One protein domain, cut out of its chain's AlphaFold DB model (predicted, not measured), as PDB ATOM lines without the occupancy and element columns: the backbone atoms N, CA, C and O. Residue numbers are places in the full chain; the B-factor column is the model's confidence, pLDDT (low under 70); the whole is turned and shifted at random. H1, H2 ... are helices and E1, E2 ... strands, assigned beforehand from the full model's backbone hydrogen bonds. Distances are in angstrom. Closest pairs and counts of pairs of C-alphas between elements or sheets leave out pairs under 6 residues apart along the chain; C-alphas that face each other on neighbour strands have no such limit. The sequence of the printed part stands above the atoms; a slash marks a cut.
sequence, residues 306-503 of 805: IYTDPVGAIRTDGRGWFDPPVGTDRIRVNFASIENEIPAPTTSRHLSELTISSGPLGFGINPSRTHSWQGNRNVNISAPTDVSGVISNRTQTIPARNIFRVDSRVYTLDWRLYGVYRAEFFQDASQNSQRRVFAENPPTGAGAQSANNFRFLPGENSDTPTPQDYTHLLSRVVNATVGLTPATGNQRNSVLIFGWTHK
ATOM      1  N   ILE A 306      33.014 -34.356  24.277       96.44
ATOM      2  CA  ILE A 306      33.858 -35.143  25.177       96.44
ATOM      3  C   ILE A 306      33.073 -35.423  26.447       96.44
ATOM      4  O   ILE A 306      32.640 -34.496  27.128       96.44
ATOM      5  N   TYR A 307      32.905 -36.694  26.784       95.62
ATOM      6  CA  TYR A 307      32.314 -37.087  28.057       95.62
ATOM      7  C   TYR A 307      33.418 -37.301  29.095       95.62
ATOM      8  O   TYR A 307      34.431 -37.942  28.808       95.62
ATOM      9  N   THR A 308      33.256 -36.720  30.282       93.81
ATOM     10  CA  THR A 308      34.099 -37.047  31.443       93.81
ATOM     11  C   THR A 308      33.555 -38.281  32.152       93.81
ATOM     12  O   THR A 308      32.358 -38.561  32.059       93.81
ATOM     13  N   ASP A 309      34.405 -38.959  32.927       90.62
ATOM     14  CA  ASP A 309      33.989 -40.138  33.692       90.62
ATOM     15  C   ASP A 309      32.773 -39.840  34.587       90.62
ATOM     16  O   ASP A 309      32.669 -38.730  35.126       90.62
ATOM     17  N   PRO A 310      31.861 -40.811  34.786       93.62
ATOM     18  CA  PRO A 310      30.661 -40.574  35.568       93.62
ATOM     19  C   PRO A 310      30.950 -40.174  37.022       93.62
ATOM     20  O   PRO A 310      31.771 -40.766  37.730       93.62
ATOM     21  N   VAL A 311      30.208 -39.176  37.487       94.44
ATOM     22  CA  VAL A 311      30.205 -38.675  38.857       94.44
ATOM     23  C   VAL A 311      29.360 -39.611  39.720       94.44
ATOM     24  O   VAL A 311      28.129 -39.541  39.724       94.44
ATOM     25  N   GLY A 312      30.028 -40.476  40.478       91.00
ATOM     26  CA  GLY A 312      29.412 -41.391  41.442       91.00
ATOM     27  C   GLY A 312      30.324 -41.665  42.641       91.00
ATOM     28  O   GLY A 312      31.499 -41.306  42.633       91.00
ATOM     29  N   ALA A 313      29.792 -42.270  43.704       89.38
ATOM     30  CA  ALA A 313      30.589 -42.586  44.891       89.38
ATOM     31  C   ALA A 313      31.645 -43.664  44.594       89.38
ATOM     32  O   ALA A 313      31.346 -44.665  43.938       89.38
ATOM     33  N   ILE A 314      32.865 -43.445  45.091       87.44
ATOM     34  CA  ILE A 314      34.030 -44.325  44.942       87.44
ATOM     35  C   ILE A 314      34.640 -44.530  46.335       87.44
ATOM     36  O   ILE A 314      34.742 -43.592  47.126       87.44
ATOM     37  N   ARG A 315      34.982 -45.777  46.644       83.38
ATOM     38  CA  ARG A 315      35.610 -46.266  47.872       83.38
ATOM     39  C   ARG A 315      37.096 -45.932  47.876       83.38
ATOM     40  O   ARG A 315      37.711 -45.710  46.839       83.38
ATOM     41  N   THR A 316      37.705 -46.005  49.053       80.44
ATOM     42  CA  THR A 316      39.162 -45.879  49.203       80.44
ATOM     43  C   THR A 316      39.943 -47.013  48.533       80.44
ATOM     44  O   THR A 316      41.102 -46.815  48.193       80.44
ATOM     45  N   ASP A 317      39.319 -48.177  48.316       78.50
ATOM     46  CA  ASP A 317      39.901 -49.319  47.595       78.50
ATOM     47  C   ASP A 317      39.731 -49.230  46.066       78.50
ATOM     48  O   ASP A 317      40.039 -50.186  45.364       78.50
ATOM     49  N   GLY A 318      39.232 -48.103  45.546       77.62
ATOM     50  CA  GLY A 318      39.067 -47.860  44.114       77.62
ATOM     51  C   GLY A 318      37.741 -48.344  43.527       77.62
ATOM     52  O   GLY A 318      37.372 -47.864  42.464       77.62
ATOM     53  N   ARG A 319      36.972 -49.203  44.211       80.81
ATOM     54  CA  ARG A 319      35.648 -49.676  43.746       80.81
ATOM     55  C   ARG A 319      34.545 -48.653  44.004       80.81
ATOM     56  O   ARG A 319      34.735 -47.713  44.764       80.81
ATOM     57  N   GLY A 320      33.349 -48.807  43.440       86.44
ATOM     58  CA  GLY A 320      32.299 -47.804  43.653       86.44
ATOM     59  C   GLY A 320      30.977 -48.104  42.972       86.44
ATOM     60  O   GLY A 320      30.494 -49.228  42.992       86.44
ATOM     61  N   TRP A 321      30.374 -47.075  42.380       87.56
ATOM     62  CA  TRP A 321      29.125 -47.192  41.616       87.56
ATOM     63  C   TRP A 321      29.215 -48.184  40.446       87.56
ATOM     64  O   TRP A 321      28.205 -48.747  40.044       87.56
ATOM     65  N   PHE A 322      30.412 -48.395  39.903       87.44
ATOM     66  CA  PHE A 322      30.658 -49.277  38.766       87.44
ATOM     67  C   PHE A 322      30.981 -50.721  39.173       87.44
ATOM     68  O   PHE A 322      30.920 -51.601  38.324       87.44
ATOM     69  N   ASP A 323      31.280 -50.972  40.449       82.31
ATOM     70  CA  ASP A 323      31.511 -52.309  41.015       82.31
ATOM     71  C   ASP A 323      30.883 -52.394  42.425       82.31
ATOM     72  O   ASP A 323      31.578 -52.279  43.444       82.31
ATOM     73  N   PRO A 324      29.540 -52.462  42.510       75.81
ATOM     74  CA  PRO A 324      28.827 -52.513  43.782       75.81
ATOM     75  C   PRO A 324      28.951 -53.901  44.453       75.81
ATOM     76  O   PRO A 324      29.102 -54.907  43.763       75.81
ATOM     77  N   PRO A 325      28.852 -54.009  45.796       68.81
ATOM     78  CA  PRO A 325      29.083 -55.266  46.517       68.81
ATOM     79  C   PRO A 325      28.201 -56.453  46.075       68.81
ATOM     80  O   PRO A 325      26.987 -56.319  45.883       68.81
ATOM     81  N   VAL A 326      28.823 -57.639  46.013       52.81
ATOM     82  CA  VAL A 326      28.214 -58.931  45.639       52.81
ATOM     83  C   VAL A 326      27.149 -59.362  46.663       52.81
ATOM     84  O   VAL A 326      27.351 -59.227  47.869       52.81
ATOM     85  N   GLY A 327      26.007 -59.871  46.183       51.75
ATOM     86  CA  GLY A 327      24.805 -60.189  46.982       51.75
ATOM     87  C   GLY A 327      23.567 -59.366  46.600       51.75
ATOM     88  O   GLY A 327      22.522 -59.456  47.244       51.75
ATOM     89  N   THR A 328      23.679 -58.547  45.554       52.34
ATOM     90  CA  THR A 328      22.580 -57.790  44.955       52.34
ATOM     91  C   THR A 328      22.263 -58.360  43.571       52.34
ATOM     92  O   THR A 328      22.625 -57.773  42.561       52.34
ATOM     93  N   ASP A 329      21.511 -59.464  43.491       49.81
ATOM     94  CA  ASP A 329      21.055 -60.078  42.216       49.81
ATOM     95  C   ASP A 329      20.258 -59.122  41.293       49.81
ATOM     96  O   ASP A 329      19.833 -59.480  40.193       49.81
ATOM     97  N   ARG A 330      20.031 -57.887  41.754       53.75
ATOM     98  CA  ARG A 330      19.328 -56.807  41.073       53.75
ATOM     99  C   ARG A 330      20.264 -55.829  40.349       53.75
ATOM    100  O   ARG A 330      19.835 -55.286  39.342       53.75
ATOM    101  N   ILE A 331      21.518 -55.621  40.768       60.25
ATOM    102  CA  ILE A 331      22.392 -54.601  40.156       60.25
ATOM    103  C   ILE A 331      23.226 -55.219  39.024       60.25
ATOM    104  O   ILE A 331      24.019 -56.125  39.258       60.25
ATOM    105  N   ARG A 332      23.065 -54.724  37.790       71.56
ATOM    106  CA  ARG A 332      23.803 -55.208  36.608       71.56
ATOM    107  C   ARG A 332      24.538 -54.058  35.923       71.56
ATOM    108  O   ARG A 332      24.209 -53.701  34.793       71.56
ATOM    109  N   VAL A 333      25.512 -53.464  36.615       86.69
ATOM    110  CA  VAL A 333      26.419 -52.494  35.984       86.69
ATOM    111  C   VAL A 333      27.451 -53.262  35.165       86.69
ATOM    112  O   VAL A 333      28.189 -54.089  35.689       86.69
ATOM    113  N   ASN A 334      27.475 -53.023  33.863       88.06
ATOM    114  CA  ASN A 334      28.403 -53.634  32.925       88.06
ATOM    115  C   ASN A 334      28.706 -52.646  31.792       88.06
ATOM    116  O   ASN A 334      28.172 -51.539  31.748       88.06
ATOM    117  N   PHE A 335      29.564 -53.037  30.855       90.06
ATOM    118  CA  PHE A 335      29.942 -52.185  29.734       90.06
ATOM    119  C   PHE A 335      28.724 -51.655  28.971       90.06
ATOM    120  O   PHE A 335      28.630 -50.461  28.697       90.06
ATOM    121  N   ALA A 336      27.787 -52.540  28.626       89.62
ATOM    122  CA  ALA A 336      26.627 -52.182  27.822       89.62
ATOM    123  C   ALA A 336      25.665 -51.269  28.591       89.62
ATOM    124  O   ALA A 336      25.126 -50.335  28.006       89.62
ATOM    125  N   SER A 337      25.463 -51.500  29.892       90.31
ATOM    126  CA  SER A 337      24.578 -50.664  30.706       90.31
ATOM    127  C   SER A 337      25.091 -49.230  30.832       90.31
ATOM    128  O   SER A 337      24.273 -48.320  30.921       90.31
ATOM    129  N   ILE A 338      26.412 -49.015  30.805       92.31
ATOM    130  CA  ILE A 338      27.009 -47.675  30.832       92.31
ATOM    131  C   ILE A 338      27.049 -47.064  29.424       92.31
ATOM    132  O   ILE A 338      26.575 -45.948  29.230       92.31
ATOM    133  N   GLU A 339      27.566 -47.783  28.423       93.31
ATOM    134  CA  GLU A 339      27.705 -47.247  27.058       93.31
ATOM    135  C   GLU A 339      26.347 -46.903  26.431       93.31
ATOM    136  O   GLU A 339      26.238 -45.945  25.669       93.31
ATOM    137  N   ASN A 340      25.284 -47.629  26.792       91.25
ATOM    138  CA  ASN A 340      23.938 -47.323  26.317       91.25
ATOM    139  C   ASN A 340      23.372 -46.003  26.865       91.25
ATOM    140  O   ASN A 340      22.432 -45.477  26.268       91.25
ATOM    141  N   GLU A 341      23.934 -45.480  27.957       93.06
ATOM    142  CA  GLU A 341      23.558 -44.195  28.560       93.06
ATOM    143  C   GLU A 341      24.342 -43.023  27.939       93.06
ATOM    144  O   GLU A 341      23.976 -41.863  28.134       93.06
ATOM    145  N   ILE A 342      25.402 -43.295  27.161       92.75
ATOM    146  CA  ILE A 342      26.113 -42.262  26.399       92.75
ATOM    147  C   ILE A 342      25.242 -41.839  25.204       92.75
ATOM    148  O   ILE A 342      24.853 -42.686  24.393       92.75
ATOM    149  N   PRO A 343      24.918 -40.537  25.066       92.25
ATOM    150  CA  PRO A 343      24.093 -40.056  23.967       92.25
ATOM    151  C   PRO A 343      24.684 -40.393  22.594       92.25
ATOM    152  O   PRO A 343      25.882 -40.243  22.359       92.25
ATOM    153  N   ALA A 344      23.813 -40.803  21.671       89.88
ATOM    154  CA  ALA A 344      24.151 -40.950  20.258       89.88
ATOM    155  C   ALA A 344      24.559 -39.591  19.635       89.88
ATOM    156  O   ALA A 344      24.262 -38.548  20.228       89.88
ATOM    157  N   PRO A 345      25.203 -39.578  18.448       91.94
ATOM    158  CA  PRO A 345      25.464 -38.347  17.704       91.94
ATOM    159  C   PRO A 345      24.225 -37.449  17.598       91.94
ATOM    160  O   PRO A 345      23.132 -37.914  17.269       91.94
ATOM    161  N   THR A 346      24.391 -36.154  17.853       94.12
ATOM    162  CA  THR A 346      23.318 -35.156  17.731       94.12
ATOM    163  C   THR A 346      23.841 -33.898  17.060       94.12
ATOM    164  O   THR A 346      25.046 -33.672  17.000       94.12
ATOM    165  N   THR A 347      22.939 -33.005  16.648       95.62
ATOM    166  CA  THR A 347      23.342 -31.622  16.365       95.62
ATOM    167  C   THR A 347      23.977 -30.993  17.608       95.62
ATOM    168  O   THR A 347      23.721 -31.430  18.742       95.62
ATOM    169  N   SER A 348      24.816 -29.980  17.409       95.44
ATOM    170  CA  SER A 348      25.517 -29.283  18.486       95.44
ATOM    171  C   SER A 348      24.542 -28.783  19.552       95.44
ATOM    172  O   SER A 348      23.416 -28.378  19.253       95.44
ATOM    173  N   ARG A 349      24.967 -28.838  20.816       93.81
ATOM    174  CA  ARG A 349      24.179 -28.376  21.963       93.81
ATOM    175  C   ARG A 349      24.899 -27.226  22.640       93.81
ATOM    176  O   ARG A 349      26.004 -27.404  23.147       93.81
ATOM    177  N   HIS A 350      24.237 -26.076  22.639       94.25
ATOM    178  CA  HIS A 350      24.660 -24.859  23.323       94.25
ATOM    179  C   HIS A 350      23.718 -24.641  24.496       94.25
ATOM    180  O   HIS A 350      22.595 -24.181  24.299       94.25
ATOM    181  N   LEU A 351      24.142 -25.036  25.693       94.19
ATOM    182  CA  LEU A 351      23.291 -25.014  26.877       94.19
ATOM    183  C   LEU A 351      22.920 -23.565  27.228       94.19
ATOM    184  O   LEU A 351      23.802 -22.747  27.471       94.19
ATOM    185  N   SER A 352      21.626 -23.248  27.270       93.50
ATOM    186  CA  SER A 352      21.118 -21.960  27.757       93.50
ATOM    187  C   SER A 352      20.741 -22.038  29.232       93.50
ATOM    188  O   SER A 352      21.032 -21.129  30.008       93.50
ATOM    189  N   GLU A 353      20.109 -23.142  29.632       94.06
ATOM    190  CA  GLU A 353      19.653 -23.385  30.998       94.06
ATOM    191  C   GLU A 353      19.680 -24.880  31.324       94.06
ATOM    192  O   GLU A 353      19.452 -25.737  30.469       94.06
ATOM    193  N   LEU A 354      19.912 -25.197  32.595       96.56
ATOM    194  CA  LEU A 354      19.816 -26.544  33.134       96.56
ATOM    195  C   LEU A 354      18.771 -26.572  34.246       96.56
ATOM    196  O   LEU A 354      19.006 -26.061  35.341       96.56
ATOM    197  N   THR A 355      17.624 -27.194  33.988       97.50
ATOM    198  CA  THR A 355      16.602 -27.415  35.019       97.50
ATOM    199  C   THR A 355      16.827 -28.770  35.663       97.50
ATOM    200  O   THR A 355      16.561 -29.807  35.056       97.50
ATOM    201  N   ILE A 356      17.304 -28.764  36.902       97.81
ATOM    202  CA  ILE A 356      17.602 -29.955  37.695       97.81
ATOM    203  C   ILE A 356      16.344 -30.361  38.451       97.81
ATOM    204  O   ILE A 356      15.759 -29.538  39.146       97.81
ATOM    205  N   SER A 357      15.935 -31.619  38.324       96.00
ATOM    206  CA  SER A 357      14.869 -32.239  39.111       96.00
ATOM    207  C   SER A 357      15.477 -33.053  40.242       96.00
ATOM    208  O   SER A 357      16.342 -33.907  40.011       96.00
ATOM    209  N   SER A 358      15.009 -32.815  41.462       92.25
ATOM    210  CA  SER A 358      15.409 -33.597  42.623       92.25
ATOM    211  C   SER A 358      14.291 -34.510  43.109       92.25
ATOM    212  O   SER A 358      13.102 -34.284  42.868       92.25
ATOM    213  N   GLY A 359      14.686 -35.592  43.769       87.50
ATOM    214  CA  GLY A 359      13.762 -36.587  44.295       87.50
ATOM    215  C   GLY A 359      14.386 -37.422  45.411       87.50
ATOM    216  O   GLY A 359      15.592 -37.301  45.651       87.50
ATOM    217  N   PRO A 360      13.577 -38.244  46.100       82.12
ATOM    218  CA  PRO A 360      14.004 -39.000  47.272       82.12
ATOM    219  C   PRO A 360      15.191 -39.936  47.007       82.12
ATOM    220  O   PRO A 360      15.229 -40.648  46.003       82.12
ATOM    221  N   LEU A 361      16.134 -39.976  47.948       75.56
ATOM    222  CA  LEU A 361      17.283 -40.885  47.969       75.56
ATOM    223  C   LEU A 361      17.390 -41.458  49.393       75.56
ATOM    224  O   LEU A 361      17.838 -40.724  50.260       75.56
ATOM    225  N   GLY A 362      16.958 -42.695  49.696       65.81
ATOM    226  CA  GLY A 362      17.215 -43.308  51.023       65.81
ATOM    227  C   GLY A 362      16.105 -44.140  51.687       65.81
ATOM    228  O   GLY A 362      14.921 -43.954  51.416       65.81
ATOM    229  N   PHE A 363      16.515 -45.022  52.615       58.88
ATOM    230  CA  PHE A 363      15.671 -45.746  53.588       58.88
ATOM    231  C   PHE A 363      15.835 -45.176  55.000       58.88
ATOM    232  O   PHE A 363      16.936 -44.770  55.359       58.88
ATOM    233  N   GLY A 364      14.776 -45.189  55.821       54.44
ATOM    234  CA  GLY A 364      14.841 -44.799  57.237       54.44
ATOM    235  C   GLY A 364      13.632 -43.990  57.717       54.44
ATOM    236  O   GLY A 364      12.591 -43.987  57.072       54.44
ATOM    237  N   ILE A 365      13.778 -43.288  58.850       49.72
ATOM    238  CA  ILE A 365      12.690 -42.597  59.582       49.72
ATOM    239  C   ILE A 365      12.142 -41.360  58.818       49.72
ATOM    240  O   ILE A 365      11.082 -40.847  59.154       49.72
ATOM    241  N   ASN A 366      12.817 -40.878  57.759       58.84
ATOM    242  CA  ASN A 366      12.338 -39.774  56.903       58.84
ATOM    243  C   ASN A 366      12.845 -39.862  55.434       58.84
ATOM    244  O   ASN A 366      13.581 -38.979  54.986       58.84
ATOM    245  N   PRO A 367      12.436 -40.871  54.639       57.28
ATOM    246  CA  PRO A 367      12.853 -41.034  53.234       57.28
ATOM    247  C   PRO A 367      12.460 -39.835  52.358       57.28
ATOM    248  O   PRO A 367      13.098 -39.531  51.357       57.28
ATOM    249  N   SER A 368      11.403 -39.130  52.765       60.88
ATOM    250  CA  SER A 368      10.859 -37.933  52.126       60.88
ATOM    251  C   SER A 368      11.637 -36.645  52.417       60.88
ATOM    252  O   SER A 368      11.299 -35.612  51.847       60.88
ATOM    253  N   ARG A 369      12.653 -36.649  53.299       67.56
ATOM    254  CA  ARG A 369      13.457 -35.444  53.610       67.56
ATOM    255  C   ARG A 369      14.790 -35.393  52.871       67.56
ATOM    256  O   ARG A 369      15.368 -34.314  52.750       67.56
ATOM    257  N   THR A 370      15.260 -36.522  52.355       79.25
ATOM    258  CA  THR A 370      16.585 -36.660  51.751       79.25
ATOM    259  C   THR A 370      16.465 -36.751  50.242       79.25
ATOM    260  O   THR A 370      15.768 -37.623  49.728       79.25
ATOM    261  N   HIS A 371      17.122 -35.842  49.529       86.38
ATOM    262  CA  HIS A 371      16.959 -35.705  48.086       86.38
ATOM    263  C   HIS A 371      18.303 -35.705  47.373       86.38
ATOM    264  O   HIS A 371      19.339 -35.343  47.931       86.38
ATOM    265  N   SER A 372      18.271 -36.088  46.107       90.44
ATOM    266  CA  SER A 372      19.401 -35.962  45.198       90.44
ATOM    267  C   SER A 372      18.929 -35.546  43.819       90.44
ATOM    268  O   SER A 372      17.732 -35.530  43.533       90.44
ATOM    269  N   TRP A 373      19.881 -35.231  42.952       93.88
ATOM    270  CA  TRP A 373      19.644 -35.029  41.534       93.88
ATOM    271  C   TRP A 373      19.117 -36.324  40.909       93.88
ATOM    272  O   TRP A 373      19.841 -37.318  40.830       93.88
ATOM    273  N   GLN A 374      17.859 -36.313  40.469       91.94
ATOM    274  CA  GLN A 374      17.173 -37.477  39.896       91.94
ATOM    275  C   GLN A 374      16.912 -37.353  38.394       91.94
ATOM    276  O   GLN A 374      16.700 -38.358  37.721       91.94
ATOM    277  N   GLY A 375      16.971 -36.144  37.850       95.44
ATOM    278  CA  GLY A 375      16.923 -35.910  36.416       95.44
ATOM    279  C   GLY A 375      17.142 -34.448  36.082       95.44
ATOM    280  O   GLY A 375      17.316 -33.615  36.969       95.44
ATOM    281  N   ASN A 376      17.165 -34.125  34.799       97.69
ATOM    282  CA  ASN A 376      17.318 -32.758  34.332       97.69
ATOM    283  C   ASN A 376      16.791 -32.566  32.911       97.69
ATOM    284  O   ASN A 376      16.715 -33.503  32.114       97.69
ATOM    285  N   ARG A 377      16.476 -31.308  32.600       97.81
ATOM    286  CA  ARG A 377      16.278 -30.805  31.241       97.81
ATOM    287  C   ARG A 377      17.473 -29.938  30.860       97.81
ATOM    288  O   ARG A 377      17.755 -28.960  31.550       97.81
ATOM    289  N   ASN A 378      18.162 -30.313  29.789       97.06
ATOM    290  CA  ASN A 378      19.206 -29.518  29.152       97.06
ATOM    291  C   ASN A 378      18.530 -28.636  28.102       97.06
ATOM    292  O   ASN A 378      18.180 -29.122  27.026       97.06
ATOM    293  N   VAL A 379      18.266 -27.375  28.437       96.56
ATOM    294  CA  VAL A 379      17.630 -26.422  27.523       96.56
ATOM    295  C   VAL A 379      18.720 -25.801  26.664       96.56
ATOM    296  O   VAL A 379      19.721 -25.316  27.190       96.56
ATOM    297  N   ASN A 380      18.542 -25.843  25.345       94.19
ATOM    298  CA  ASN A 380      19.574 -25.476  24.382       94.19
ATOM    299  C   ASN A 380      19.158 -24.283  23.517       94.19
ATOM    300  O   ASN A 380      17.991 -24.125  23.159       94.19
ATOM    301  N   ILE A 381      20.141 -23.487  23.102       90.12
ATOM    302  CA  ILE A 381      19.966 -22.431  22.106       90.12
ATOM    303  C   ILE A 381      19.784 -23.088  20.734       90.12
ATOM    304  O   ILE A 381      20.694 -23.746  20.237       90.12
ATOM    305  N   SER A 382      18.624 -22.878  20.103       81.06
ATOM    306  CA  SER A 382      18.337 -23.334  18.729       81.06
ATOM    307  C   SER A 382      18.532 -24.843  18.491       81.06
ATOM    308  O   SER A 382      18.836 -25.264  17.381       81.06
ATOM    309  N   ALA A 383      18.338 -25.663  19.523       88.62
ATOM    310  CA  ALA A 383      18.323 -27.120  19.429       88.62
ATOM    311  C   ALA A 383      17.249 -27.698  20.371       88.62
ATOM    312  O   ALA A 383      16.806 -26.999  21.289       88.62
ATOM    313  N   PRO A 384      16.815 -28.958  20.179       90.69
ATOM    314  CA  PRO A 384      15.871 -29.599  21.089       90.69
ATOM    315  C   PRO A 384      16.370 -29.623  22.538       90.69
ATOM    316  O   PRO A 384      17.572 -29.676  22.802       90.69
ATOM    317  N   THR A 385      15.429 -29.606  23.483       94.56
ATOM    318  CA  THR A 385      15.733 -29.820  24.903       94.56
ATOM    319  C   THR A 385      15.987 -31.304  25.137       94.56
ATOM    320  O   THR A 385      15.105 -32.120  24.870       94.56
ATOM    321  N   ASP A 386      17.158 -31.657  25.669       94.19
ATOM    322  CA  ASP A 386      17.471 -33.049  26.000       94.19
ATOM    323  C   ASP A 386      17.045 -33.344  27.448       94.19
ATOM    324  O   ASP A 386      17.430 -32.631  28.380       94.19
ATOM    325  N   VAL A 387      16.263 -34.403  27.653       95.88
ATOM    326  CA  VAL A 387      15.768 -34.820  28.973       95.88
ATOM    327  C   VAL A 387      16.513 -36.069  29.428       95.88
ATOM    328  O   VAL A 387      16.644 -37.019  28.663       95.88
ATOM    329  N   SER A 388      16.977 -36.083  30.677       95.06
ATOM    330  CA  SER A 388      17.643 -37.241  31.277       95.06
ATOM    331  C   SER A 388      17.115 -37.510  32.680       95.06
ATOM    332  O   SER A 388      16.939 -36.582  33.465       95.06
ATOM    333  N   GLY A 389      16.920 -38.783  33.026       93.12
ATOM    334  CA  GLY A 389      16.426 -39.187  34.343       93.12
ATOM    335  C   GLY A 389      14.962 -38.806  34.602       93.12
ATOM    336  O   GLY A 389      14.166 -38.652  33.679       93.12
ATOM    337  N   VAL A 390      14.598 -38.697  35.879       91.31
ATOM    338  CA  VAL A 390      13.227 -38.431  36.335       91.31
ATOM    339  C   VAL A 390      12.989 -36.935  36.469       91.31
ATOM    340  O   VAL A 390      13.736 -36.228  37.146       91.31
ATOM    341  N   ILE A 391      11.894 -36.469  35.877       93.00
ATOM    342  CA  ILE A 391      11.432 -35.096  36.026       93.00
ATOM    343  C   ILE A 391      10.391 -35.020  37.139       93.00
ATOM    344  O   ILE A 391       9.376 -35.712  37.094       93.00
ATOM    345  N   SER A 392      10.642 -34.159  38.122       88.75
ATOM    346  CA  SER A 392       9.760 -33.926  39.265       88.75
ATOM    347  C   SER A 392       9.256 -32.480  39.285       88.75
ATOM    348  O   SER A 392       9.656 -31.646  38.473       88.75
ATOM    349  N   ASN A 393       8.356 -32.177  40.220       88.12
ATOM    350  CA  ASN A 393       7.921 -30.810  40.515       88.12
ATOM    351  C   ASN A 393       8.919 -30.042  41.405       88.12
ATOM    352  O   ASN A 393       8.817 -28.824  41.526       88.12
ATOM    353  N   ARG A 394       9.881 -30.735  42.029       91.81
ATOM    354  CA  ARG A 394      10.945 -30.132  42.835       91.81
ATOM    355  C   ARG A 394      12.140 -29.856  41.933       91.81
ATOM    356  O   ARG A 394      12.975 -30.729  41.702       91.81
ATOM    357  N   THR A 395      12.196 -28.639  41.404       95.31
ATOM    358  CA  THR A 395      13.214 -28.255  40.426       95.31
ATOM    359  C   THR A 395      14.019 -27.038  40.841       95.31
ATOM    360  O   THR A 395      13.485 -26.110  41.442       95.31
ATOM    361  N   GLN A 396      15.279 -26.998  40.417       96.25
ATOM    362  CA  GLN A 396      16.123 -25.811  40.460       96.25
ATOM    363  C   GLN A 396      16.678 -25.532  39.062       96.25
ATOM    364  O   GLN A 396      17.286 -26.409  38.450       96.25
ATOM    365  N   THR A 397      16.504 -24.308  38.565       95.44
ATOM    366  CA  THR A 397      17.068 -23.886  37.275       95.44
ATOM    367  C   THR A 397      18.410 -23.191  37.472       95.44
ATOM    368  O   THR A 397      18.541 -22.269  38.278       95.44
ATOM    369  N   ILE A 398      19.406 -23.635  36.710       94.12
ATOM    370  CA  ILE A 398      20.742 -23.054  36.629       94.12
ATOM    371  C   ILE A 398      20.886 -22.404  35.245       94.12
ATOM    372  O   ILE A 398      20.940 -23.127  34.249       94.12
ATOM    373  N   PRO A 399      20.966 -21.064  35.141       91.56
ATOM    374  CA  PRO A 399      21.308 -20.406  33.879       91.56
ATOM    375  C   PRO A 399      22.693 -20.865  33.421       91.56
ATOM    376  O   PRO A 399      23.608 -20.864  34.239       91.56
ATOM    377  N   ALA A 400      22.875 -21.248  32.159       86.31
ATOM    378  CA  ALA A 400      24.137 -21.775  31.644       86.31
ATOM    379  C   ALA A 400      24.897 -20.711  30.838       86.31
ATOM    380  O   ALA A 400      24.822 -20.643  29.617       86.31
ATOM    381  N   ARG A 401      25.645 -19.855  31.539       86.31
ATOM    382  CA  ARG A 401      26.510 -18.832  30.930       86.31
ATOM    383  C   ARG A 401      27.935 -19.366  30.809       86.31
ATOM    384  O   ARG A 401      28.728 -19.157  31.719       86.31
ATOM    385  N   ASN A 402      28.233 -20.118  29.747       89.69
ATOM    386  CA  ASN A 402      29.565 -20.702  29.524       89.69
ATOM    387  C   ASN A 402      30.087 -21.451  30.769       89.69
ATOM    388  O   ASN A 402      31.093 -21.077  31.373       89.69
ATOM    389  N   ILE A 403      29.367 -22.493  31.202       94.19
ATOM    390  CA  ILE A 403      29.794 -23.306  32.350       94.19
ATOM    391  C   ILE A 403      31.072 -24.057  31.963       94.19
ATOM    392  O   ILE A 403      31.009 -24.993  31.173       94.19
ATOM    393  N   PHE A 404      32.215 -23.679  32.528       94.06
ATOM    394  CA  PHE A 404      33.515 -24.273  32.191       94.06
ATOM    395  C   PHE A 404      34.007 -25.295  33.228       94.06
ATOM    396  O   PHE A 404      34.965 -26.025  32.983       94.06
ATOM    397  N   ARG A 405      33.358 -25.371  34.396       94.06
ATOM    398  CA  ARG A 405      33.704 -26.317  35.468       94.06
ATOM    399  C   ARG A 405      32.494 -26.653  36.330       94.06
ATOM    400  O   ARG A 405      31.671 -25.783  36.624       94.06
ATOM    401  N   VAL A 406      32.414 -27.913  36.764       95.31
ATOM    402  CA  VAL A 406      31.398 -28.392  37.710       95.31
ATOM    403  C   VAL A 406      32.047 -29.196  38.835       95.31
ATOM    404  O   VAL A 406      32.592 -30.277  38.610       95.31
ATOM    405  N   ASP A 407      31.925 -28.701  40.064       94.69
ATOM    406  CA  ASP A 407      32.393 -29.400  41.261       94.69
ATOM    407  C   ASP A 407      31.222 -30.121  41.930       94.69
ATOM    408  O   ASP A 407      30.324 -29.492  42.493       94.69
ATOM    409  N   SER A 408      31.221 -31.453  41.878       95.56
ATOM    410  CA  SER A 408      30.128 -32.271  42.412       95.56
ATOM    411  C   SER A 408      30.465 -32.919  43.756       95.56
ATOM    412  O   SER A 408      31.618 -33.249  44.046       95.56
ATOM    413  N   ARG A 409      29.432 -33.149  44.576       94.50
ATOM    414  CA  ARG A 409      29.493 -34.014  45.761       94.50
ATOM    415  C   ARG A 409      28.514 -35.166  45.638       94.50
ATOM    416  O   ARG A 409      27.319 -34.981  45.392       94.50
ATOM    417  N   VAL A 410      29.058 -36.353  45.843       92.94
ATOM    418  CA  VAL A 410      28.361 -37.630  45.750       92.94
ATOM    419  C   VAL A 410      28.029 -38.141  47.140       92.94
ATOM    420  O   VAL A 410      28.688 -37.805  48.125       92.94
ATOM    421  N   TYR A 411      27.003 -38.972  47.198       88.81
ATOM    422  CA  TYR A 411      26.566 -39.663  48.393       88.81
ATOM    423  C   TYR A 411      26.357 -41.150  48.102       88.81
ATOM    424  O   TYR A 411      25.899 -41.517  47.013       88.81
ATOM    425  N   THR A 412      26.644 -41.990  49.096       86.31
ATOM    426  CA  THR A 412      26.251 -43.399  49.112       86.31
ATOM    427  C   THR A 412      25.789 -43.858  50.495       86.31
ATOM    428  O   THR A 412      26.241 -43.335  51.512       86.31
ATOM    429  N   LEU A 413      24.891 -44.845  50.523       82.69
ATOM    430  CA  LEU A 413      24.460 -45.556  51.729       82.69
ATOM    431  C   LEU A 413      24.695 -47.051  51.527       82.69
ATOM    432  O   LEU A 413      24.174 -47.618  50.561       82.69
ATOM    433  N   ASP A 414      25.490 -47.659  52.409       80.38
ATOM    434  CA  ASP A 414      25.861 -49.085  52.391       80.38
ATOM    435  C   ASP A 414      26.386 -49.591  51.034       80.38
ATOM    436  O   ASP A 414      26.329 -50.787  50.751       80.38
ATOM    437  N   TRP A 415      26.870 -48.691  50.167       82.00
ATOM    438  CA  TRP A 415      27.246 -48.998  48.780       82.00
ATOM    439  C   TRP A 415      26.107 -49.637  47.963       82.00
ATOM    440  O   TRP A 415      26.335 -50.425  47.052       82.00
ATOM    441  N   ARG A 416      24.858 -49.305  48.311       77.44
ATOM    442  CA  ARG A 416      23.626 -49.771  47.648       77.44
ATOM    443  C   ARG A 416      22.810 -48.631  47.051       77.44
ATOM    444  O   ARG A 416      21.992 -48.859  46.162       77.44
ATOM    445  N   LEU A 417      23.014 -47.414  47.548       82.31
ATOM    446  CA  LEU A 417      22.410 -46.197  47.013       82.31
ATOM    447  C   LEU A 417      23.486 -45.254  46.501       82.31
ATOM    448  O   LEU A 417      24.544 -45.135  47.119       82.31
ATOM    449  N   TYR A 418      23.195 -44.572  45.399       86.94
ATOM    450  CA  TYR A 418      24.123 -43.656  44.745       86.94
ATOM    451  C   TYR A 418      23.371 -42.432  44.237       86.94
ATOM    452  O   TYR A 418      22.362 -42.562  43.542       86.94
ATOM    453  N   GLY A 419      23.874 -41.246  44.569       89.88
ATOM    454  CA  GLY A 419      23.314 -40.004  44.053       89.88
ATOM    455  C   GLY A 419      24.239 -38.809  44.226       89.88
ATOM    456  O   GLY A 419      25.129 -38.794  45.078       89.88
ATOM    457  N   VAL A 420      24.003 -37.782  43.414       94.12
ATOM    458  CA  VAL A 420      24.657 -36.475  43.529       94.12
ATOM    459  C   VAL A 420      23.711 -35.538  44.262       94.12
ATOM    460  O   VAL A 420      22.605 -35.275  43.795       94.12
ATOM    461  N   TYR A 421      24.132 -35.042  45.422       92.69
ATOM    462  CA  TYR A 421      23.308 -34.149  46.243       92.69
ATOM    463  C   TYR A 421      23.765 -32.690  46.156       92.69
ATOM    464  O   TYR A 421      23.058 -31.805  46.624       92.69
ATOM    465  N   ARG A 422      24.938 -32.411  45.571       95.38
ATOM    466  CA  ARG A 422      25.442 -31.044  45.409       95.38
ATOM    467  C   ARG A 422      26.276 -30.910  44.140       95.38
ATOM    468  O   ARG A 422      27.081 -31.791  43.855       95.38
ATOM    469  N   ALA A 423      26.114 -29.802  43.426       96.38
ATOM    470  CA  ALA A 423      26.930 -29.438  42.272       96.38
ATOM    471  C   ALA A 423      27.145 -27.919  42.236       96.38
ATOM    472  O   ALA A 423      26.193 -27.149  42.379       96.38
ATOM    473  N   GLU A 424      28.389 -27.488  42.059       95.69
ATOM    474  CA  GLU A 424      28.772 -26.083  41.933       95.69
ATOM    475  C   GLU A 424      29.222 -25.807  40.498       95.69
ATOM    476  O   GLU A 424      30.210 -26.370  40.036       95.69
ATOM    477  N   PHE A 425      28.490 -24.951  39.792       94.75
ATOM    478  CA  PHE A 425      28.725 -24.594  38.398       94.75
ATOM    479  C   PHE A 425      29.495 -23.282  38.331       94.75
ATOM    480  O   PHE A 425      28.983 -22.251  38.778       94.75
ATOM    481  N   PHE A 426      30.694 -23.324  37.759       93.44
ATOM    482  CA  PHE A 426      31.531 -22.155  37.528       93.44
ATOM    483  C   PHE A 426      31.316 -21.636  36.110       93.44
ATOM    484  O   PHE A 426      31.313 -22.410  35.152       93.44
ATOM    485  N   GLN A 427      31.086 -20.334  36.004       89.31
ATOM    486  CA  GLN A 427      30.620 -19.648  34.805       89.31
ATOM    487  C   GLN A 427      31.486 -18.430  34.527       89.31
ATOM    488  O   GLN A 427      31.915 -17.736  35.454       89.31
ATOM    489  N   ASP A 428      31.709 -18.157  33.249       79.38
ATOM    490  CA  ASP A 428      32.178 -16.853  32.796       79.38
ATOM    491  C   ASP A 428      31.052 -15.833  33.075       79.38
ATOM    492  O   ASP A 428      29.884 -16.059  32.749       79.38
ATOM    493  N   ALA A 429      31.368 -14.753  33.796       58.19
ATOM    494  CA  ALA A 429      30.384 -13.749  34.176       58.19
ATOM    495  C   ALA A 429      30.812 -12.353  33.732       58.19
ATOM    496  O   ALA A 429      31.752 -11.773  34.279       58.19
ATOM    497  N   SER A 430      29.980 -11.740  32.891       51.94
ATOM    498  CA  SER A 430      29.689 -10.319  33.016       51.94
ATOM    499  C   SER A 430      28.895 -10.091  34.319       51.94
ATOM    500  O   SER A 430      27.726 -10.450  34.445       51.94
ATOM    501  N   GLN A 431      29.598  -9.537  35.312       47.25
ATOM    502  CA  GLN A 431      29.142  -8.991  36.602       47.25
ATOM    503  C   GLN A 431      28.423  -9.942  37.606       47.25
ATOM    504  O   GLN A 431      27.273 -10.344  37.458       47.25
ATOM    505  N   ASN A 432      29.116 -10.197  38.728       49.44
ATOM    506  CA  ASN A 432      28.615 -10.545  40.074       49.44
ATOM    507  C   ASN A 432      28.014 -11.929  40.399       49.44
ATOM    508  O   ASN A 432      27.500 -12.106  41.504       49.44
ATOM    509  N   SER A 433      28.146 -12.969  39.569       55.25
ATOM    510  CA  SER A 433      27.981 -14.360  40.053       55.25
ATOM    511  C   SER A 433      28.654 -15.393  39.140       55.25
ATOM    512  O   SER A 433      27.993 -15.998  38.304       55.25
ATOM    513  N   GLN A 434      29.947 -15.653  39.346       72.38
ATOM    514  CA  GLN A 434      30.702 -16.707  38.637       72.38
ATOM    515  C   GLN A 434      30.367 -18.133  39.105       72.38
ATOM    516  O   GLN A 434      30.920 -19.097  38.586       72.38
ATOM    517  N   ARG A 435      29.497 -18.291  40.110       86.62
ATOM    518  CA  ARG A 435      29.201 -19.581  40.737       86.62
ATOM    519  C   ARG A 435      27.713 -19.745  41.015       86.62
ATOM    520  O   ARG A 435      27.101 -18.911  41.684       86.62
ATOM    521  N   ARG A 436      27.145 -20.860  40.558       91.38
ATOM    522  CA  ARG A 436      25.783 -21.309  40.887       91.38
ATOM    523  C   ARG A 436      25.850 -22.648  41.601       91.38
ATOM    524  O   ARG A 436      26.714 -23.458  41.301       91.38
ATOM    525  N   VAL A 437      24.963 -22.879  42.563       93.44
ATOM    526  CA  VAL A 437      25.012 -24.080  43.404       93.44
ATOM    527  C   VAL A 437      23.658 -24.765  43.390       93.44
ATOM    528  O   VAL A 437      22.662 -24.158  43.772       93.44
ATOM    529  N   PHE A 438      23.648 -26.028  42.986       95.12
ATOM    530  CA  PHE A 438      22.595 -26.979  43.311       95.12
ATOM    531  C   PHE A 438      22.976 -27.701  44.603       95.12
ATOM    532  O   PHE A 438      24.114 -28.158  44.733       95.12
ATOM    533  N   ALA A 439      22.052 -27.795  45.556       93.69
ATOM    534  CA  ALA A 439      22.274 -28.507  46.807       93.69
ATOM    535  C   ALA A 439      20.965 -29.082  47.353       93.69
ATOM    536  O   ALA A 439      19.952 -28.394  47.421       93.69
ATOM    537  N   GLU A 440      21.032 -30.325  47.802       91.62
ATOM    538  CA  GLU A 440      19.976 -31.033  48.508       91.62
ATOM    539  C   GLU A 440      20.511 -31.601  49.825       91.62
ATOM    540  O   GLU A 440      21.721 -31.651  50.057       91.62
ATOM    541  N   ASN A 441      19.609 -32.037  50.702       84.94
ATOM    542  CA  ASN A 441      19.992 -32.681  51.955       84.94
ATOM    543  C   ASN A 441      20.313 -34.167  51.705       84.94
ATOM    544  O   ASN A 441      19.392 -34.917  51.352       84.94
ATOM    545  N   PRO A 442      21.568 -34.619  51.896       77.19
ATOM    546  CA  PRO A 442      21.897 -36.035  51.804       77.19
ATOM    547  C   PRO A 442      21.359 -36.797  53.031       77.19
ATOM    548  O   PRO A 442      21.182 -36.199  54.097       77.19
ATOM    549  N   PRO A 443      21.122 -38.115  52.928       72.50
ATOM    550  CA  PRO A 443      20.781 -38.930  54.090       72.50
ATOM    551  C   PRO A 443      21.903 -38.992  55.124       72.50
ATOM    552  O   PRO A 443      23.088 -39.005  54.794       72.50
ATOM    553  N   THR A 444      21.517 -39.076  56.394       73.81
ATOM    554  CA  THR A 444      22.420 -39.236  57.540       73.81
ATOM    555  C   THR A 444      22.138 -40.572  58.229       73.81
ATOM    556  O   THR A 444      20.995 -41.025  58.262       73.81
ATOM    557  N   GLY A 445      23.170 -41.237  58.759       71.62
ATOM    558  CA  GLY A 445      23.015 -42.530  59.436       71.62
ATOM    559  C   GLY A 445      24.252 -43.423  59.352       71.62
ATOM    560  O   GLY A 445      25.253 -43.060  58.734       71.62
ATOM    561  N   ALA A 446      24.182 -44.601  59.976       75.50
ATOM    562  CA  ALA A 446      25.215 -45.625  59.835       75.50
ATOM    563  C   ALA A 446      25.324 -46.067  58.363       75.50
ATOM    564  O   ALA A 446      24.309 -46.201  57.686       75.50
ATOM    565  N   GLY A 447      26.552 -46.238  57.862       78.19
ATOM    566  CA  GLY A 447      26.805 -46.629  56.468       78.19
ATOM    567  C   GLY A 447      26.703 -45.498  55.433       78.19
ATOM    568  O   GLY A 447      27.014 -45.716  54.263       78.19
ATOM    569  N   ALA A 448      26.304 -44.290  55.847       83.88
ATOM    570  CA  ALA A 448      26.244 -43.100  55.004       83.88
ATOM    571  C   ALA A 448      27.645 -42.524  54.751       83.88
ATOM    572  O   ALA A 448      28.380 -42.236  55.697       83.88
ATOM    573  N   GLN A 449      28.001 -42.293  53.489       88.06
ATOM    574  CA  GLN A 449      29.266 -41.665  53.106       88.06
ATOM    575  C   GLN A 449      29.033 -40.580  52.056       88.06
ATOM    576  O   GLN A 449      28.191 -40.722  51.169       88.06
ATOM    577  N   SER A 450      29.796 -39.490  52.140       88.56
ATOM    578  CA  SER A 450      29.829 -38.451  51.110       88.56
ATOM    579  C   SER A 450      31.264 -38.126  50.722       88.56
ATOM    580  O   SER A 450      32.178 -38.227  51.540       88.56
ATOM    581  N   ALA A 451      31.459 -37.755  49.462       89.56
ATOM    582  CA  ALA A 451      32.767 -37.405  48.930       89.56
ATOM    583  C   ALA A 451      32.647 -36.321  47.857       89.56
ATOM    584  O   ALA A 451      31.620 -36.186  47.186       89.56
ATOM    585  N   ASN A 452      33.720 -35.556  47.679       90.69
ATOM    586  CA  ASN A 452      33.889 -34.740  46.485       90.69
ATOM    587  C   ASN A 452      34.193 -35.668  45.302       90.69
ATOM    588  O   ASN A 452      35.002 -36.584  45.423       90.69
ATOM    589  N   ASN A 453      33.560 -35.423  44.160       90.06
ATOM    590  CA  ASN A 453      33.873 -36.107  42.914       90.06
ATOM    591  C   ASN A 453      33.823 -35.073  41.786       90.06
ATOM    592  O   ASN A 453      32.760 -34.752  41.256       90.06
ATOM    593  N   PHE A 454      34.977 -34.477  41.498       90.12
ATOM    594  CA  PHE A 454      35.104 -33.420  40.501       90.12
ATOM    595  C   PHE A 454      35.465 -34.027  39.148       90.12
ATOM    596  O   PHE A 454      36.318 -34.914  39.062       90.12
ATOM    597  N   ARG A 455      34.770 -33.578  38.101       88.62
ATOM    598  CA  ARG A 455      34.939 -34.052  36.725       88.62
ATOM    599  C   ARG A 455      34.855 -32.848  35.797       88.62
ATOM    600  O   ARG A 455      33.779 -32.298  35.581       88.62
ATOM    601  N   PHE A 456      36.009 -32.425  35.303       89.62
ATOM    602  CA  PHE A 456      36.180 -31.308  34.381       89.62
ATOM    603  C   PHE A 456      37.436 -31.545  33.537       89.62
ATOM    604  O   PHE A 456      38.232 -32.434  33.842       89.62
ATOM    605  N   LEU A 457      37.592 -30.767  32.470       92.12
ATOM    606  CA  LEU A 457      38.768 -30.805  31.603       92.12
ATOM    607  C   LEU A 457      39.722 -29.660  31.981       92.12
ATOM    608  O   LEU A 457      39.229 -28.596  32.362       92.12
ATOM    609  N   PRO A 458      41.051 -29.854  31.897       91.25
ATOM    610  CA  PRO A 458      42.016 -28.823  32.265       91.25
ATOM    611  C   PRO A 458      41.911 -27.577  31.376       91.25
ATOM    612  O   PRO A 458      41.409 -27.617  30.244       91.25
ATOM    613  N   GLY A 459      42.386 -26.456  31.913       90.19
ATOM    614  CA  GLY A 459      42.610 -25.233  31.157       90.19
ATOM    615  C   GLY A 459      43.841 -25.341  30.257       90.19
ATOM    616  O   GLY A 459      44.573 -26.329  30.261       90.19
ATOM    617  N   GLU A 460      44.085 -24.302  29.471       87.31
ATOM    618  CA  GLU A 460      45.245 -24.206  28.580       87.31
ATOM    619  C   GLU A 460      46.563 -24.098  29.345       87.31
ATOM    620  O   GLU A 460      47.615 -24.455  28.813       87.31
ATOM    621  N   ASN A 461      46.519 -23.564  30.569       84.31
ATOM    622  CA  ASN A 461      47.692 -23.321  31.404       84.31
ATOM    623  C   ASN A 461      47.473 -23.771  32.861       84.31
ATOM    624  O   ASN A 461      48.271 -23.426  33.732       84.31
ATOM    625  N   SER A 462      46.396 -24.509  33.145       87.00
ATOM    626  CA  SER A 462      46.024 -24.913  34.500       87.00
ATOM    627  C   SER A 462      45.378 -26.299  34.538       87.00
ATOM    628  O   SER A 462      44.523 -26.630  33.719       87.00
ATOM    629  N   ASP A 463      45.728 -27.102  35.544       85.38
ATOM    630  CA  ASP A 463      45.104 -28.419  35.757       85.38
ATOM    631  C   ASP A 463      43.616 -28.298  36.113       85.38
ATOM    632  O   ASP A 463      42.807 -29.184  35.845       85.38
ATOM    633  N   THR A 464      43.246 -27.178  36.735       89.50
ATOM    634  CA  THR A 464      41.866 -26.825  37.053       89.50
ATOM    635  C   THR A 464      41.495 -25.555  36.294       89.50
ATOM    636  O   THR A 464      42.045 -24.505  36.623       89.50
ATOM    637  N   PRO A 465      40.548 -25.617  35.339       90.88
ATOM    638  CA  PRO A 465      40.280 -24.515  34.426       90.88
ATOM    639  C   PRO A 465      39.773 -23.278  35.167       90.88
ATOM    640  O   PRO A 465      38.969 -23.361  36.106       90.88
ATOM    641  N   THR A 466      40.216 -22.121  34.694       90.25
ATOM    642  CA  THR A 466      39.821 -20.799  35.178       90.25
ATOM    643  C   THR A 466      38.958 -20.082  34.134       90.25
ATOM    644  O   THR A 466      38.940 -20.483  32.967       90.25
ATOM    645  N   PRO A 467      38.267 -18.983  34.494       88.75
ATOM    646  CA  PRO A 467      37.562 -18.160  33.511       88.75
ATOM    647  C   PRO A 467      38.458 -17.611  32.387       88.75
ATOM    648  O   PRO A 467      37.942 -17.229  31.343       88.75
ATOM    649  N   GLN A 468      39.778 -17.534  32.597       88.25
ATOM    650  CA  GLN A 468      40.728 -16.957  31.643       88.25
ATOM    651  C   GLN A 468      41.317 -17.985  30.673       88.25
ATOM    652  O   GLN A 468      41.772 -17.598  29.602       88.25
ATOM    653  N   ASP A 469      41.330 -19.268  31.034       90.44
ATOM    654  CA  ASP A 469      42.081 -20.289  30.295       90.44
ATOM    655  C   ASP A 469      41.304 -21.589  30.054       90.44
ATOM    656  O   ASP A 469      41.890 -22.575  29.618       90.44
ATOM    657  N   TYR A 470      39.996 -21.630  30.319       92.81
ATOM    658  CA  TYR A 470      39.204 -22.821  30.025       92.81
ATOM    659  C   TYR A 470      39.293 -23.214  28.542       92.81
ATOM    660  O   TYR A 470      39.418 -22.377  27.642       92.81
ATOM    661  N   THR A 471      39.189 -24.517  28.290       94.19
ATOM    662  CA  THR A 471      39.243 -25.113  26.946       94.19
ATOM    663  C   THR A 471      37.882 -25.626  26.483       94.19
ATOM    664  O   THR A 471      37.622 -25.727  25.283       94.19
ATOM    665  N   HIS A 472      36.993 -25.941  27.425       95.81
ATOM    666  CA  HIS A 472      35.730 -26.618  27.166       95.81
ATOM    667  C   HIS A 472      34.577 -26.001  27.953       95.81
ATOM    668  O   HIS A 472      34.760 -25.448  29.035       95.81
ATOM    669  N   LEU A 473      33.377 -26.152  27.400       95.94
ATOM    670  CA  LEU A 473      32.119 -25.700  27.978       95.94
ATOM    671  C   LEU A 473      31.165 -26.883  28.137       95.94
ATOM    672  O   LEU A 473      31.117 -27.779  27.290       95.94
ATOM    673  N   LEU A 474      30.402 -26.891  29.228       96.69
ATOM    674  CA  LEU A 474      29.381 -27.893  29.487       96.69
ATOM    675  C   LEU A 474      28.282 -27.770  28.430       96.69
ATOM    676  O   LEU A 474      27.584 -26.761  28.345       96.69
ATOM    677  N   SER A 475      28.123 -28.830  27.650       95.12
ATOM    678  CA  SER A 475      27.157 -28.914  26.559       95.12
ATOM    679  C   SER A 475      25.877 -29.622  27.001       95.12
ATOM    680  O   SER A 475      24.780 -29.226  26.615       95.12
ATOM    681  N   ARG A 476      25.998 -30.663  27.836       95.12
ATOM    682  CA  ARG A 476      24.856 -31.406  28.390       95.12
ATOM    683  C   ARG A 476      25.227 -32.185  29.649       95.12
ATOM    684  O   ARG A 476      26.376 -32.585  29.829       95.12
ATOM    685  N   VAL A 477      24.224 -32.474  30.471       97.44
ATOM    686  CA  VAL A 477      24.305 -33.387  31.615       97.44
ATOM    687  C   VAL A 477      23.375 -34.571  31.383       97.44
ATOM    688  O   VAL A 477      22.181 -34.397  31.127       97.44
ATOM    689  N   VAL A 478      23.921 -35.776  31.511       97.31
ATOM    690  CA  VAL A 478      23.160 -37.024  31.516       97.31
ATOM    691  C   VAL A 478      23.080 -37.513  32.950       97.31
ATOM    692  O   VAL A 478      24.093 -37.715  33.608       97.31
ATOM    693  N   ASN A 479      21.867 -37.704  33.439       96.25
ATOM    694  CA  ASN A 479      21.609 -38.413  34.673       96.25
ATOM    695  C   ASN A 479      21.254 -39.869  34.325       96.25
ATOM    696  O   ASN A 479      20.146 -40.141  33.853       96.25
ATOM    697  N   ALA A 480      22.200 -40.775  34.561       93.88
ATOM    698  CA  ALA A 480      22.186 -42.153  34.079       93.88
ATOM    699  C   ALA A 480      22.045 -43.147  35.235       93.88
ATOM    700  O   ALA A 480      22.644 -42.968  36.298       93.88
ATOM    701  N   THR A 481      21.273 -44.213  35.025       90.69
ATOM    702  CA  THR A 481      21.183 -45.305  36.009       90.69
ATOM    703  C   THR A 481      22.332 -46.281  35.858       90.69
ATOM    704  O   THR A 481      22.715 -46.902  36.840       90.69
ATOM    705  N   VAL A 482      22.880 -46.420  34.646       89.81
ATOM    706  CA  VAL A 482      24.018 -47.290  34.316       89.81
ATOM    707  C   VAL A 482      23.845 -48.755  34.740       89.81
ATOM    708  O   VAL A 482      24.820 -49.483  34.893       89.81
ATOM    709  N   GLY A 483      22.605 -49.223  34.917       86.94
ATOM    710  CA  GLY A 483      22.300 -50.567  35.431       86.94
ATOM    711  C   GLY A 483      22.218 -50.671  36.960       86.94
ATOM    712  O   GLY A 483      22.016 -51.765  37.493       86.94
ATOM    713  N   LEU A 484      22.332 -49.550  37.681       85.56
ATOM    714  CA  LEU A 484      22.045 -49.460  39.109       85.56
ATOM    715  C   LEU A 484      20.540 -49.587  39.337       85.56
ATOM    716  O   LEU A 484      19.758 -48.696  39.003       85.56
ATOM    717  N   THR A 485      20.121 -50.677  39.969       76.69
ATOM    718  CA  THR A 485      18.727 -50.819  40.381       76.69
ATOM    719  C   THR A 485      18.455 -50.077  41.679       76.69
ATOM    720  O   THR A 485      19.299 -50.097  42.582       76.69
ATOM    721  N   PRO A 486      17.272 -49.465  41.821       69.50
ATOM    722  CA  PRO A 486      16.857 -48.905  43.087       69.50
ATOM    723  C   PRO A 486      16.562 -50.023  44.085       69.50
ATOM    724  O   PRO A 486      16.105 -51.112  43.732       69.50
ATOM    725  N   ALA A 487      16.800 -49.748  45.360       63.41
ATOM    726  CA  ALA A 487      16.529 -50.718  46.408       63.41
ATOM    727  C   ALA A 487      15.030 -50.771  46.792       63.41
ATOM    728  O   ALA A 487      14.581 -51.789  47.313       63.41
ATOM    729  N   THR A 488      14.235 -49.729  46.488       65.06
ATOM    730  CA  THR A 488      12.752 -49.754  46.497       65.06
ATOM    731  C   THR A 488      12.141 -49.016  45.313       65.06
ATOM    732  O   THR A 488      12.781 -48.161  44.716       65.06
ATOM    733  N   GLY A 489      10.874 -49.320  44.999       61.09
ATOM    734  CA  GLY A 489      10.184 -48.844  43.791       61.09
ATOM    735  C   GLY A 489      10.025 -47.325  43.632       61.09
ATOM    736  O   GLY A 489       9.831 -46.874  42.512       61.09
ATOM    737  N   ASN A 490      10.156 -46.530  44.703       64.62
ATOM    738  CA  ASN A 490      10.005 -45.063  44.653       64.62
ATOM    739  C   ASN A 490      11.346 -44.303  44.646       64.62
ATOM    740  O   ASN A 490      11.365 -43.082  44.785       64.62
ATOM    741  N   GLN A 491      12.470 -45.013  44.544       73.81
ATOM    742  CA  GLN A 491      13.813 -44.437  44.547       73.81
ATOM    743  C   GLN A 491      14.467 -44.609  43.184       73.81
ATOM    744  O   GLN A 491      14.075 -45.463  42.389       73.81
ATOM    745  N   ARG A 492      15.525 -43.841  42.942       81.38
ATOM    746  CA  ARG A 492      16.365 -44.028  41.767       81.38
ATOM    747  C   ARG A 492      17.829 -43.787  42.116       81.38
ATOM    748  O   ARG A 492      18.179 -42.798  42.758       81.38
ATOM    749  N   ASN A 493      18.652 -44.753  41.722       86.06
ATOM    750  CA  ASN A 493      20.100 -44.704  41.834       86.06
ATOM    751  C   ASN A 493      20.660 -44.184  40.520       86.06
ATOM    752  O   ASN A 493      20.281 -44.670  39.453       86.06
ATOM    753  N   SER A 494      21.542 -43.196  40.594       89.88
ATOM    754  CA  SER A 494      22.108 -42.617  39.385       89.88
ATOM    755  C   SER A 494      23.454 -41.960  39.597       89.88
ATOM    756  O   SER A 494      23.762 -41.457  40.679       89.88
ATOM    757  N   VAL A 495      24.195 -41.894  38.502       94.06
ATOM    758  CA  VAL A 495      25.408 -41.101  38.328       94.06
ATOM    759  C   VAL A 495      25.137 -39.956  37.354       94.06
ATOM    760  O   VAL A 495      24.156 -39.981  36.606       94.06
ATOM    761  N   LEU A 496      26.004 -38.943  37.359       96.69
ATOM    762  CA  LEU A 496      25.971 -37.882  36.348       96.69
ATOM    763  C   LEU A 496      27.116 -38.060  35.355       96.69
ATOM    764  O   LEU A 496      28.244 -38.310  35.762       96.69
ATOM    765  N   ILE A 497      26.845 -37.880  34.069       96.44
ATOM    766  CA  ILE A 497      27.848 -37.851  33.004       96.44
ATOM    767  C   ILE A 497      27.791 -36.465  32.367       96.44
ATOM    768  O   ILE A 497      26.736 -36.028  31.900       96.44
ATOM    769  N   PHE A 498      28.917 -35.758  32.366       97.12
ATOM    770  CA  PHE A 498      29.019 -34.430  31.768       97.12
ATOM    771  C   PHE A 498      29.586 -34.535  30.357       97.12
ATOM    772  O   PHE A 498      30.645 -35.131  30.159       97.12
ATOM    773  N   GLY A 499      28.867 -33.971  29.387       97.31
ATOM    774  CA  GLY A 499      29.319 -33.808  28.010       97.31
ATOM    775  C   GLY A 499      29.810 -32.384  27.775       97.31
ATOM    776  O   GLY A 499      29.098 -31.426  28.084       97.31
ATOM    777  N   TRP A 500      31.000 -32.255  27.202       97.62
ATOM    778  CA  TRP A 500      31.733 -31.006  27.033       97.62
ATOM    779  C   TRP A 500      32.054 -30.752  25.560       97.62
ATOM    780  O   TRP A 500      32.536 -31.647  24.866       97.62
ATOM    781  N   THR A 501      31.838 -29.533  25.078       97.19
ATOM    782  CA  THR A 501      32.264 -29.089  23.741       97.19
ATOM    783  C   THR A 501      33.456 -28.151  23.864       97.19
ATOM    784  O   THR A 501      33.578 -27.427  24.851       97.19
ATOM    785  N   HIS A 502      34.365 -28.171  22.888       97.00
ATOM    786  CA  HIS A 502      35.504 -27.253  22.876       97.00
ATOM    787  C   HIS A 502      35.020 -25.804  22.712       97.00
ATOM    788  O   HIS A 502      34.047 -25.556  21.998       97.00
ATOM    789  N   LYS A 503      35.708 -24.836  23.328       93.94
ATOM    790  CA  LYS A 503      35.302 -23.418  23.306       93.94
ATOM    791  C   LYS A 503      35.272 -22.782  21.913       93.94
ATOM    792  O   LYS A 503      34.649 -21.743  21.739       93.94
TER     793      LYS A 503
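AT A GLANCE: This is residues 306 to 503 of the 805 residues of a protein of Bacillus thuringiensis (UniProt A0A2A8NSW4). Two four-stranded antiparallel sheets, E3-E2-E1-E4 and E7-E6-E5-E8, lie face to face as a sandwich with strands only slightly crossed, close together at E4 and E7; toward the other edge, the two-stranded hairpin E9 and E10 lies between them. The short helix H1 and much of the unnamed stretch 306 to 334 lie outside the sandwich, beyond E9 and E10. The printed part has 198 residues, with one named helix and ten named strands in the order H1, then E1 to E10; it is mostly strand, though under half of the residues are in named elements. The whole is compact, with a radius of gyration of the C-alphas of 16.5 A, and spans 48 by 33 by 33 A.

HOW THE PARTS SIT: Residues 306 to 307 form a short antiparallel pairing with residues 499 to 500 of E10, residues 495 to 502. Further along, H1, residues 335 to 339, is not on either four-stranded sheet; its one O i to N i+4 pair is within hydrogen-bond range. E1, E2 and E3, residues 351 to 360, 371 to 380 and 386 to 389, form a meander, each strand the antiparallel neighbour of the one before. N 355 and O 377 are 3.0 A apart between E1 and E2, a hairpin, and N 376 and O 388 are 2.8 A apart between E2 and E3, also a hairpin. E4, residues 395 to 399, is the antiparallel neighbour of E1, with N 354 and O 398 2.8 A apart, and E1 to E4 make a Greek key, a meander whose first strand neighbours the fourth strand. E5, E6, E7 and E8, residues 403 to 413, 417 to 427, 435 to 439 and 448 to 454, make a second Greek key, in which E5, E6 and E7 are the meander. N 409 and O 422 are 2.8 A apart between E5 and E6, N 425 and O 436 2.8 A between E6 and E7, and N 410 and O 451 2.9 A between E5 and E8. The two four-stranded sheets face each other, their facing parts 10.4 A centre to centre and their strands at 19 degrees; among the closest C-alphas are Ser 372 of E2 and Tyr 421 of E6, 4.4 A apart. E9, residues 472 to 480, bends by 56 degrees at residue 475 and pairs with E10, N 478 and O 497 being 2.9 A apart. This sheet faces E7-E6-E5-E8 at 11.7 A centre to centre, part of a stack of sheets, face to face in turn. The closest C-alphas of E5 and E9 are Phe 404 and Leu 473, 4.7 A apart; those of E3 and E9 are Gly 389 and Asn 479, 5.3 A.

IN THESE COORDINATES: H1 begins at C-alpha 335, (29.942, -52.185, 29.734). E1 measures 26.4 A from first to last C-alpha, E2 25.9 A, E5 30.0 A and E6 30.4 A; E5 begins at C-alpha 403, (29.794, -23.306, 32.350). E8 measures 19.6 A, E9 21.7 A and E10 23.1 A, and E10 ends at C-alpha 502, (35.504, -27.253, 22.876). E3, E4 and E7 are shorter, at 10.4 A, 13.0 A and 12.8 A.

THE WHOLE: The two C-alphas farthest apart, those of Gly 327 and Gln 431, are 52.4 A apart. The printed part has no cut. The links H1 to E1, E8 to E9 and E9 to E10 are long, with 11, 17 and 14 residues. The mean pLDDT of the printed part is 85.9, and residues 325 to 331, 362 to 369, 429 to 433 and 486 to 490 are under 70.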